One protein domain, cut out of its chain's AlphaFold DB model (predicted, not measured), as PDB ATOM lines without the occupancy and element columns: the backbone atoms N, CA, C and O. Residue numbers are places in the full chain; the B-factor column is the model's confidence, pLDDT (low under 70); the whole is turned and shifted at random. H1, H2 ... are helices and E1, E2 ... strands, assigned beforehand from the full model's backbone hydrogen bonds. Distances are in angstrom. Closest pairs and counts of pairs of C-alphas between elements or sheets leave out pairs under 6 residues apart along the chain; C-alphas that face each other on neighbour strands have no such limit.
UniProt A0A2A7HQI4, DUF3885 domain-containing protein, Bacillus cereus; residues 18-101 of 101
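This is residues 18 to 101 of the 101 residues of the protein "DUF3885 domain-containing protein" of Bacillus cereus (UniProt A0A2A7HQI4). A small three-stranded sheet forms the middle, with H1 over one face and the helical hairpin H2 and H3 beyond the E3 edge. The long loop of residues 27 to 48 reaches out at the opposite end from H3. The printed part has 84 residues, with three named helices and three named strands in the order H1 E1 E2 E3 H2 H3, mixed in class; the antiparallel sheet, order E1 E2 E3, is a meander, each strand the antiparallel neighbour of the one before. The whole is loose, radius of gyration of the C-alphas 15.0 A, spanning 46 by 31 by 20 A.

E2, residues 57 to 63, is 19.2 A long; E1 is 49 to 52, E3 66 to 71. H1, 18 to 26, begins at C-alpha (-19.338, 23.141, 30.143). H2, 74 to 87, spans 17.1 A; H3, 90 to 100, ends at C-alpha (-1.178, 38.100, 45.313).

E1 and E2 are antiparallel neighbours, with N 50 and O 59 within hydrogen-bond range at 2.8 A; E2 and E3 are antiparallel neighbours too, with N 60 and O 68 within hydrogen-bond range at 2.9 A. H1 is on the sheet, over E2, height 8.4 A; C-alphas of Asn 26 and Asp 63 are closest, 4.5 A. H2 is on the sheet too; its closest C-alphas to E3 are Ile 77 and Ala 71, 6.8 A. H2 and H3 touch, C-alphas of Lys 74 and Phe 100 closest at 7.0 A, a shallow tilt of 30 degrees, opposite ways. Every O i to N i+4 pair is within range in H1, 6 of 10 in H2, 5 of 7 in H3.

The C-alphas of Lys 41 and Lys 101 are farthest apart, 46.5 A. The printed part has no cut; the H1 to E1 link is long. Residues 39 to 43 are under pLDDT 70.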
ATOM      1  N   TYR A  18     -20.715  22.676  29.970       89.94
ATOM      2  CA  TYR A  18     -19.338  23.141  30.143       89.94
ATOM      3  C   TYR A  18     -18.327  21.995  30.026       89.94
ATOM      4  O   TYR A  18     -17.316  22.169  29.363       89.94
ATOM      5  N   GLU A  19     -18.629  20.799  30.537       91.94
ATOM      6  CA  GLU A  19     -17.747  19.629  30.400       91.94
ATOM      7  C   GLU A  19     -17.463  19.280  28.936       91.94
ATOM      8  O   GLU A  19     -16.319  19.033  28.566       91.94
ATOM      9  N   SER A  20     -18.486  19.304  28.074       92.69
ATOM     10  CA  SER A  20     -18.311  19.035  26.642       92.69
ATOM     11  C   SER A  20     -17.543  20.148  25.930       92.69
ATOM     12  O   SER A  20     -16.835  19.860  24.971       92.69
ATOM     13  N   LEU A  21     -17.678  21.401  26.379       91.12
ATOM     14  CA  LEU A  21     -16.906  22.532  25.852       91.12
ATOM     15  C   LEU A  21     -15.430  22.424  26.247       91.12
ATOM     16  O   LEU A  21     -14.567  22.572  25.390       91.12
ATOM     17  N   ILE A  22     -15.153  22.102  27.514       91.38
ATOM     18  CA  ILE A  22     -13.796  21.879  28.031       91.38
ATOM     19  C   ILE A  22     -13.142  20.708  27.290       91.38
ATOM     20  O   ILE A  22     -12.025  20.834  26.802       91.38
ATOM     21  N   GLN A  23     -13.853  19.585  27.143       92.75
ATOM     22  CA  GLN A  23     -13.358  18.444  26.368       92.75
ATOM     23  C   GLN A  23     -13.070  18.828  24.917       92.75
ATOM     24  O   GLN A  23     -12.045  18.425  24.383       92.75
ATOM     25  N   ALA A  24     -13.953  19.605  24.281       92.31
ATOM     26  CA  ALA A  24     -13.741  20.046  22.909       92.31
ATOM     27  C   ALA A  24     -12.478  20.901  22.762       92.31
ATOM     28  O   ALA A  24     -11.702  20.617  21.856       92.31
ATOM     29  N   ALA A  25     -12.250  21.855  23.673       91.25
ATOM     30  CA  ALA A  25     -11.040  22.679  23.700       91.25
ATOM     31  C   ALA A  25      -9.772  21.825  23.871       91.25
ATOM     32  O   ALA A  25      -8.861  21.893  23.054       91.25
ATOM     33  N   ASN A  26      -9.754  20.932  24.866       91.12
ATOM     34  CA  ASN A  26      -8.594  20.078  25.152       91.12
ATOM     35  C   ASN A  26      -8.290  19.066  24.035       91.12
ATOM     36  O   ASN A  26      -7.189  18.534  23.951       91.12
ATOM     37  N   HIS A  27      -9.271  18.724  23.202       91.56
ATOM     38  CA  HIS A  27      -9.089  17.766  22.118       91.56
ATOM     39  C   HIS A  27      -8.573  18.401  20.824       91.56
ATOM     40  O   HIS A  27      -8.251  17.650  19.902       91.56
ATOM     41  N   GLU A  28      -8.510  19.730  20.706       86.75
ATOM     42  CA  GLU A  28      -8.178  20.393  19.437       86.75
ATOM     43  C   GLU A  28      -6.834  19.930  18.852       86.75
ATOM     44  O   GLU A  28      -6.761  19.617  17.657       86.75
ATOM     45  N   ASP A  29      -5.829  19.718  19.705       84.38
ATOM     46  CA  ASP A  29      -4.496  19.239  19.313       84.38
ATOM     47  C   ASP A  29      -4.416  17.725  19.048       84.38
ATOM     48  O   ASP A  29      -3.400  17.206  18.576       84.38
ATOM     49  N   PHE A  30      -5.513  16.990  19.265       87.88
ATOM     50  CA  PHE A  30      -5.574  15.536  19.136       87.88
ATOM     51  C   PHE A  30      -6.578  15.103  18.056       87.88
ATOM     52  O   PHE A  30      -7.762  14.891  18.330       87.88
ATOM     53  N   PRO A  31      -6.121  14.833  16.814       83.25
ATOM     54  CA  PRO A  31      -6.980  14.488  15.675       83.25
ATOM     55  C   PRO A  31      -7.956  13.321  15.879       83.25
ATOM     56  O   PRO A  31      -8.959  13.216  15.161       83.25
ATOM     57  N   ASN A  32      -7.639  12.433  16.822       89.19
ATOM     58  CA  ASN A  32      -8.385  11.214  17.112       89.19
ATOM     59  C   ASN A  32      -9.375  11.363  18.279       89.19
ATOM     60  O   ASN A  32     -10.134  10.426  18.522       89.19
ATOM     61  N   LEU A  33      -9.389  12.501  18.981       90.50
ATOM     62  CA  LEU A  33     -10.295  12.754  20.101       90.50
ATOM     63  C   LEU A  33     -11.520  13.571  19.657       90.50
ATOM     64  O   LEU A  33     -11.460  14.368  18.718       90.50
ATOM     65  N   TYR A  34     -12.659  13.312  20.304       89.81
ATOM     66  CA  TYR A  34     -13.937  14.001  20.101       89.81
ATOM     67  C   TYR A  34     -14.665  14.116  21.449       89.81
ATOM     68  O   TYR A  34     -14.522  13.212  22.274       89.81
ATOM     69  N   PRO A  35     -15.465  15.170  21.685       91.69
ATOM     70  CA  PRO A  35     -15.832  16.258  20.763       91.69
ATOM     71  C   PRO A  35     -14.662  17.202  20.447       91.69
ATOM     72  O   PRO A  35     -13.663  17.153  21.148       91.69
ATOM     73  N   ARG A  36     -14.795  18.009  19.385       89.31
ATOM     74  CA  ARG A  36     -13.912  19.122  18.980       89.31
ATOM     75  C   ARG A  36     -14.762  20.203  18.315       89.31
ATOM     76  O   ARG A  36     -15.800  19.871  17.732       89.31
ATOM     77  N   PHE A  37     -14.361  21.461  18.412       87.38
ATOM     78  CA  PHE A  37     -15.001  22.582  17.732       87.38
ATOM     79  C   PHE A  37     -14.691  22.577  16.236       87.38
ATOM     80  O   PHE A  37     -15.602  22.766  15.425       87.38
ATOM     81  N   GLY A  38     -13.430  22.332  15.872       75.62
ATOM     82  CA  GLY A  38     -13.010  22.252  14.477       75.62
ATOM     83  C   GLY A  38     -13.612  21.042  13.757       75.62
ATOM     84  O   GLY A  38     -13.603  19.909  14.255       75.62
ATOM     85  N   ARG A  39     -14.121  21.234  12.534       69.00
ATOM     86  CA  ARG A  39     -14.510  20.100  11.677       69.00
ATOM     87  C   ARG A  39     -13.270  19.404  11.117       69.00
ATOM     88  O   ARG A  39     -12.220  20.012  10.922       69.00
ATOM     89  N   LYS A  40     -13.406  18.123  10.738       58.94
ATOM     90  CA  LYS A  40     -12.389  17.433   9.920       58.94
ATOM     91  C   LYS A  40     -12.072  18.306   8.693       58.94
ATOM     92  O   LYS A  40     -12.925  18.412   7.813       58.94
ATOM     93  N   LYS A  41     -10.834  18.827   8.624       57.97
ATOM     94  CA  LYS A  41     -10.244  19.688   7.568       57.97
ATOM     95  C   LYS A  41     -10.353  21.214   7.751       57.97
ATOM     96  O   LYS A  41      -9.977  21.927   6.824       57.97
ATOM     97  N   GLU A  42     -10.818  21.729   8.886       64.19
ATOM     98  CA  GLU A  42     -10.688  23.165   9.191       64.19
ATOM     99  C   GLU A  42      -9.299  23.474   9.774       64.19
ATOM    100  O   GLU A  42      -8.750  22.680  10.531       64.19
ATOM    101  N   VAL A  43      -8.707  24.598   9.353       59.19
ATOM    102  CA  VAL A  43      -7.345  25.027   9.742       59.19
ATOM    103  C   VAL A  43      -7.340  25.738  11.103       59.19
ATOM    104  O   VAL A  43      -6.293  25.865  11.723       59.19
ATOM    105  N   SER A  44      -8.504  26.189  11.575       71.56
ATOM    106  CA  SER A  44      -8.660  26.935  12.824       71.56
ATOM    107  C   SER A  44      -9.944  26.528  13.536       71.56
ATOM    108  O   SER A  44     -10.996  26.440  12.896       71.56
ATOM    109  N   TYR A  45      -9.866  26.353  14.847       81.50
ATOM    110  CA  TYR A  45     -11.010  26.261  15.748       81.50
ATOM    111  C   TYR A  45     -11.290  27.638  16.383       81.50
ATOM    112  O   TYR A  45     -10.430  28.520  16.336       81.50
ATOM    113  N   PRO A  46     -12.509  27.886  16.889       84.62
ATOM    114  CA  PRO A  46     -12.841  29.139  17.555       84.62
ATOM    115  C   PRO A  46     -12.203  29.240  18.944       84.62
ATOM    116  O   PRO A  46     -12.195  28.265  19.692       84.62
ATOM    117  N   ASP A  47     -11.815  30.455  19.329       86.50
ATOM    118  CA  ASP A  47     -11.569  30.790  20.731       86.50
ATOM    119  C   ASP A  47     -12.901  30.851  21.491       86.50
ATOM    120  O   ASP A  47     -13.865  31.493  21.049       86.50
ATOM    121  N   VAL A  48     -12.963  30.192  22.651       87.69
ATOM    122  CA  VAL A  48     -14.172  30.126  23.481       87.69
ATOM    123  C   VAL A  48     -13.922  30.781  24.833       87.69
ATOM    124  O   VAL A  48     -13.166  30.276  25.659       87.69
ATOM    125  N   PHE A  49     -14.626  31.883  25.082       91.19
ATOM    126  CA  PHE A  49     -14.572  32.625  26.341       91.19
ATOM    127  C   PHE A  49     -15.825  32.359  27.176       91.19
ATOM    128  O   PHE A  49     -16.951  32.567  26.714       91.19
ATOM    129  N   LEU A  50     -15.639  31.953  28.429       90.38
ATOM    130  CA  LEU A  50     -16.703  31.867  29.426       90.38
ATOM    131  C   LEU A  50     -16.700  33.153  30.253       90.38
ATOM    132  O   LEU A  50     -15.785  33.400  31.034       90.38
ATOM    133  N   ILE A  51     -17.725  33.984  30.070       91.31
ATOM    134  CA  ILE A  51     -17.813  35.304  30.705       91.31
ATOM    135  C   ILE A  51     -18.826  35.251  31.848       91.31
ATOM    136  O   ILE A  51     -20.031  35.119  31.623       91.31
ATOM    137  N   ASN A  52     -18.346  35.409  33.079       90.69
ATOM    138  CA  ASN A  52     -19.181  35.593  34.254       90.69
ATOM    139  C   ASN A  52     -19.344  37.089  34.556       90.69
ATOM    140  O   ASN A  52     -18.578  37.678  35.316       90.69
ATOM    141  N   ALA A  53     -20.381  37.693  33.974       89.38
ATOM    142  CA  ALA A  53     -20.645  39.125  34.101       89.38
ATOM    143  C   ALA A  53     -21.043  39.578  35.519       89.38
ATOM    144  O   ALA A  53     -20.937  40.758  35.820       89.38
ATOM    145  N   THR A  54     -21.518  38.685  36.398       89.81
ATOM    146  CA  THR A  54     -21.856  39.068  37.783       89.81
ATOM    147  C   THR A  54     -20.638  39.074  38.696       89.81
ATOM    148  O   THR A  54     -20.660  39.738  39.730       89.81
ATOM    149  N   LYS A  55     -19.588  38.339  38.318       89.69
ATOM    150  CA  LYS A  55     -18.319  38.262  39.040       89.69
ATOM    151  C   LYS A  55     -17.166  38.950  38.305       89.69
ATOM    152  O   LYS A  55     -16.043  38.718  38.706       89.69
ATOM    153  N   ASP A  56     -17.408  39.706  37.230       93.38
ATOM    154  CA  ASP A  56     -16.387  40.283  36.327       93.38
ATOM    155  C   ASP A  56     -15.160  39.371  36.072       93.38
ATOM    156  O   ASP A  56     -14.013  39.825  36.105       93.38
ATOM    157  N   ILE A  57     -15.408  38.080  35.823       94.56
ATOM    158  CA  ILE A  57     -14.379  37.071  35.524       94.56
ATOM    159  C   ILE A  57     -14.606  36.522  34.119       94.56
ATOM    160  O   ILE A  57     -15.738  36.224  33.727       94.56
ATOM    161  N   ILE A  58     -13.518  36.342  33.380       95.25
ATOM    162  CA  ILE A  58     -13.474  35.649  32.098       95.25
ATOM    163  C   ILE A  58     -12.556  34.441  32.255       95.25
ATOM    164  O   ILE A  58     -11.445  34.569  32.760       95.25
ATOM    165  N   MET A  59     -13.016  33.280  31.807       93.81
ATOM    166  CA  MET A  59     -12.188  32.086  31.666       93.81
ATOM    167  C   MET A  59     -12.002  31.781  30.182       93.81
ATOM    168  O   MET A  59     -12.977  31.767  29.423       93.81
ATOM    169  N   PHE A  60     -10.763  31.525  29.782       94.00
ATOM    170  CA  PHE A  60     -10.396  31.152  28.421       94.00
ATOM    171  C   PHE A  60      -9.587  29.858  28.447       94.00
ATOM    172  O   PHE A  60      -8.536  29.804  29.071       94.00
ATOM    173  N   ILE A  61     -10.087  28.809  27.796       91.31
ATOM    174  CA  ILE A  61      -9.387  27.525  27.668       91.31
ATOM    175  C   ILE A  61      -8.877  27.455  26.237       91.31
ATOM    176  O   ILE A  61      -9.690  27.467  25.312       91.31
ATOM    177  N   TYR A  62      -7.557  27.426  26.069       84.69
ATOM    178  CA  TYR A  62      -6.938  27.508  24.747       84.69
ATOM    179  C   TYR A  62      -6.636  26.130  24.146       84.69
ATOM    180  O   TYR A  62      -6.819  25.978  22.944       84.69
ATOM    181  N   ASP A  63      -6.252  25.134  24.952       84.25
ATOM    182  CA  ASP A  63      -6.084  23.719  24.565       84.25
ATOM    183  C   ASP A  63      -5.757  22.849  25.806       84.25
ATOM    184  O   ASP A  63      -6.058  23.224  26.941       84.25
ATOM    185  N   ASP A  64      -5.140  21.680  25.605       87.19
ATOM    186  CA  ASP A  64      -4.752  20.742  26.662       87.19
ATOM    187  C   ASP A  64      -3.642  21.248  27.591       87.19
ATOM    188  O   ASP A  64      -3.386  20.629  28.629       87.19
ATOM    189  N   ARG A  65      -2.995  22.368  27.260       88.44
ATOM    190  CA  ARG A  65      -1.940  22.967  28.081       88.44
ATOM    191  C   ARG A  65      -2.493  23.786  29.244       88.44
ATOM    192  O   ARG A  65      -1.749  24.015  30.196       88.44
ATOM    193  N   GLY A  66      -3.748  24.240  29.188       89.88
ATOM    194  CA  GLY A  66      -4.370  24.952  30.305       89.88
ATOM    195  C   GLY A  66      -5.394  26.021  29.931       89.88
ATOM    196  O   GLY A  66      -6.063  25.973  28.897       89.88
ATOM    197  N   CYS A  67      -5.553  26.982  30.839       92.81
ATOM    198  CA  CYS A  67      -6.521  28.063  30.724       92.81
ATOM    199  C   CYS A  67      -6.020  29.352  31.375       92.81
ATOM    200  O   CYS A  67      -5.218  29.321  32.305       92.81
ATOM    201  N   GLU A  68      -6.586  30.473  30.947       93.31
ATOM    202  CA  GLU A  68      -6.418  31.776  31.575       93.31
ATOM    203  C   GLU A  68      -7.668  32.148  32.380       93.31
ATOM    204  O   GLU A  68      -8.806  31.908  31.954       93.31
ATOM    205  N   VAL A  69      -7.448  32.784  33.532       94.50
ATOM    206  CA  VAL A  69      -8.494  33.416  34.340       94.50
ATOM    207  C   VAL A  69      -8.199  34.907  34.411       94.50
ATOM    208  O   VAL A  69      -7.208  35.336  34.994       94.50
ATOM    209  N   ILE A  70      -9.074  35.703  33.806       94.69
ATOM    210  CA  ILE A  70      -8.918  37.149  33.670       94.69
ATOM    211  C   ILE A  70      -9.990  37.823  34.516       94.69
ATOM    212  O   ILE A  70     -11.177  37.520  34.392       94.69
ATOM    213  N   ALA A  71      -9.581  38.770  35.351       95.62
ATOM    214  CA  ALA A  71     -10.489  39.557  36.170       95.62
ATOM    215  C   ALA A  71     -10.106  41.033  36.157       95.62
ATOM    216  O   ALA A  71      -8.986  41.414  35.817       95.62
ATOM    217  N   LYS A  72     -11.060  41.882  36.538       92.12
ATOM    218  CA  LYS A  72     -10.869  43.336  36.575       92.12
ATOM    219  C   LYS A  72      -9.795  43.781  37.576       92.12
ATOM    220  O   LYS A  72      -9.163  44.816  37.372       92.12
ATOM    221  N   ASN A  73      -9.632  43.043  38.669       93.56
ATOM    222  CA  ASN A  73      -8.610  43.249  39.692       93.56
ATOM    223  C   ASN A  73      -8.305  41.912  40.395       93.56
ATOM    224  O   ASN A  73      -9.044  40.939  40.221       93.56
ATOM    225  N   LYS A  74      -7.206  41.862  41.158       93.38
ATOM    226  CA  LYS A  74      -6.730  40.622  41.789       93.38
ATOM    227  C   LYS A  74      -7.673  40.125  42.884       93.38
ATOM    228  O   LYS A  74      -7.861  38.923  43.031       93.38
ATOM    229  N   GLU A  75      -8.333  41.040  43.593       94.56
ATOM    230  CA  GLU A  75      -9.210  40.720  44.720       94.56
ATOM    231  C   GLU A  75     -10.384  39.827  44.294       94.56
ATOM    232  O   GLU A  75     -10.835  38.982  45.061       94.56
ATOM    233  N   MET A  76     -10.852  39.965  43.051       93.88
ATOM    234  CA  MET A  76     -11.963  39.176  42.508       93.88
ATOM    235  C   MET A  76     -11.614  37.709  42.242       93.88
ATOM    236  O   MET A  76     -12.518  36.882  42.136       93.88
ATOM    237  N   ILE A  77     -10.325  37.386  42.147       95.44
ATOM    238  CA  ILE A  77      -9.824  36.027  41.909       95.44
ATOM    239  C   ILE A  77      -8.879  35.552  43.016       95.44
ATOM    240  O   ILE A  77      -8.239  34.520  42.854       95.44
ATOM    241  N   GLN A  78      -8.828  36.253  44.156       95.31
ATOM    242  CA  GLN A  78      -8.017  35.857  45.310       95.31
ATOM    243  C   GLN A  78      -8.365  34.439  45.777       95.31
ATOM    244  O   GLN A  78      -7.470  33.625  45.976       95.31
ATOM    245  N   ASP A  79      -9.660  34.130  45.900       94.56
ATOM    246  CA  ASP A  79     -10.118  32.805  46.329       94.56
ATOM    247  C   ASP A  79      -9.675  31.713  45.341       94.56
ATOM    248  O   ASP A  79      -9.243  30.640  45.755       94.56
ATOM    249  N   LEU A  80      -9.722  32.006  44.033       94.00
ATOM    250  CA  LEU A  80      -9.252  31.082  42.997       94.00
ATOM    251  C   LEU A  80      -7.736  30.893  43.065       94.00
ATOM    252  O   LEU A  80      -7.259  29.772  42.929       94.00
ATOM    253  N   TYR A  81      -6.979  31.966  43.285       95.38
ATOM    254  CA  TYR A  81      -5.537  31.867  43.466       95.38
ATOM    255  C   TYR A  81      -5.201  30.988  44.678       95.38
ATOM    256  O   TYR A  81      -4.431  30.045  44.545       95.38
ATOM    257  N   GLU A  82      -5.823  31.211  45.837       96.00
ATOM    258  CA  GLU A  82      -5.534  30.403  47.028       96.00
ATOM    259  C   GLU A  82      -5.892  28.922  46.853       96.00
ATOM    260  O   GLU A  82      -5.167  28.055  47.348       96.00
ATOM    261  N   GLU A  83      -6.982  28.630  46.140       96.50
ATOM    262  CA  GLU A  83      -7.438  27.264  45.870       96.50
ATOM    263  C   GLU A  83      -6.577  26.546  44.818       96.50
ATOM    264  O   GLU A  83      -6.269  25.364  44.982       96.50
ATOM    265  N   TYR A  84      -6.157  27.247  43.758       94.44
ATOM    266  CA  TYR A  84      -5.540  26.647  42.567       94.44
ATOM    267  C   TYR A  84      -4.077  27.046  42.327       94.44
ATOM    268  O   TYR A  84      -3.518  26.665  41.300       94.44
ATOM    269  N   LYS A  85      -3.406  27.752  43.247       93.94
ATOM    270  CA  LYS A  85      -1.997  28.178  43.079       93.94
ATOM    271  C   LYS A  85      -1.018  27.053  42.746       93.94
ATOM    272  O   LYS A  85      -0.037  27.279  42.046       93.94
ATOM    273  N   GLU A  86      -1.298  25.823  43.173       94.56
ATOM    274  CA  GLU A  86      -0.456  24.667  42.838       94.56
ATOM    275  C   GLU A  86      -0.504  24.286  41.351       94.56
ATOM    276  O   GLU A  86       0.387  23.587  40.872       94.56
ATOM    277  N   TRP A  87      -1.526  24.736  40.618       92.88
ATOM    278  CA  TRP A  87      -1.666  24.507  39.178       92.88
ATOM    279  C   TRP A  87      -0.882  25.531  38.351       92.88
ATOM    280  O   TRP A  87      -0.740  25.352  37.143       92.88
ATOM    281  N   ILE A  88      -0.362  26.589  38.983       93.00
ATOM    282  CA  ILE A  88       0.432  27.610  38.304       93.00
ATOM    283  C   ILE A  88       1.778  27.001  37.876       93.00
ATOM    284  O   ILE A  88       2.488  26.434  38.723       93.00
ATOM    285  N   PRO A  89       2.169  27.136  36.593       91.94
ATOM    286  CA  PRO A  89       3.461  26.668  36.117       91.94
ATOM    287  C   PRO A  89       4.624  27.336  36.856       91.94
ATOM    288  O   PRO A  89       4.602  28.541  37.108       91.94
ATOM    289  N   ASP A  90       5.683  26.575  37.137       94.62
ATOM    290  CA  ASP A  90       6.834  27.054  37.920       94.62
ATOM    291  C   ASP A  90       7.456  28.349  37.371       94.62
ATOM    292  O   ASP A  90       7.939  29.178  38.137       94.62
ATOM    293  N   TYR A  91       7.424  28.541  36.047       93.44
ATOM    294  CA  TYR A  91       8.003  29.712  35.382       93.44
ATOM    295  C   TYR A  91       7.181  31.004  35.543       93.44
ATOM    296  O   TYR A  91       7.734  32.085  35.368       93.44
ATOM    297  N   GLU A  92       5.890  30.915  35.880       92.38
ATOM    298  CA  GLU A  92       5.013  32.069  36.146       92.38
ATOM    299  C   GLU A  92       4.749  32.277  37.643       92.38
ATOM    300  O   GLU A  92       4.419  33.389  38.065       92.38
ATOM    301  N   ARG A  93       4.944  31.227  38.450       94.56
ATOM    302  CA  ARG A  93       4.594  31.181  39.874       94.56
ATOM    303  C   ARG A  93       5.131  32.356  40.676       94.56
ATOM    304  O   ARG A  93       4.347  33.024  41.330       94.56
ATOM    305  N   GLU A  94       6.424  32.665  40.587       95.56
ATOM    306  CA  GLU A  94       7.021  33.762  41.368       95.56
ATOM    307  C   GLU A  94       6.324  35.108  41.102       95.56
ATOM    308  O   GLU A  94       5.977  35.831  42.034       95.56
ATOM    309  N   SER A  95       6.054  35.411  39.828       95.06
ATOM    310  CA  SER A  95       5.405  36.661  39.424       95.06
ATOM    311  C   SER A  95       3.944  36.752  39.868       95.06
ATOM    312  O   SER A  95       3.475  37.832  40.232       95.06
ATOM    313  N   ILE A  96       3.227  35.624  39.846       94.62
ATOM    314  CA  ILE A  96       1.830  35.562  40.265       94.62
ATOM    315  C   ILE A  96       1.761  35.618  41.792       94.62
ATOM    316  O   ILE A  96       0.998  36.413  42.334       94.62
ATOM    317  N   ASP A  97       2.608  34.874  42.495       95.56
ATOM    318  CA  ASP A  97       2.690  34.924  43.953       95.56
ATOM    319  C   ASP A  97       2.986  36.353  44.432       95.56
ATOM    320  O   ASP A  97       2.342  36.837  45.359       95.56
ATOM    321  N   ASP A  98       3.902  37.070  43.773       95.88
ATOM    322  CA  ASP A  98       4.190  38.479  44.065       95.88
ATOM    323  C   ASP A  98       2.989  39.407  43.841       95.88
ATOM    324  O   ASP A  98       2.808  40.369  44.590       95.88
ATOM    325  N   LEU A  99       2.148  39.118  42.846       94.12
ATOM    326  CA  LEU A  99       0.921  39.872  42.599       94.12
ATOM    327  C   LEU A  99      -0.096  39.685  43.734       94.12
ATOM    328  O   LEU A  99      -0.785  40.646  44.089       94.12
ATOM    329  N   PHE A 100      -0.193  38.476  44.291       93.62
ATOM    330  CA  PHE A 100      -1.178  38.100  45.313       93.62
ATOM    331  C   PHE A 100      -0.690  38.237  46.764       93.62
ATOM    332  O   PHE A 100      -1.489  38.042  47.682       93.62
ATOM    333  N   LYS A 101       0.574  38.626  46.975       86.69
ATOM    334  CA  LYS A 101       1.083  39.101  48.272       86.69
ATOM    335  C   LYS A 101       0.373  40.368  48.771       86.69
ATOM    336  O   LYS A 101      -0.229  41.127  47.962       86.69
TER     337      LYS A 101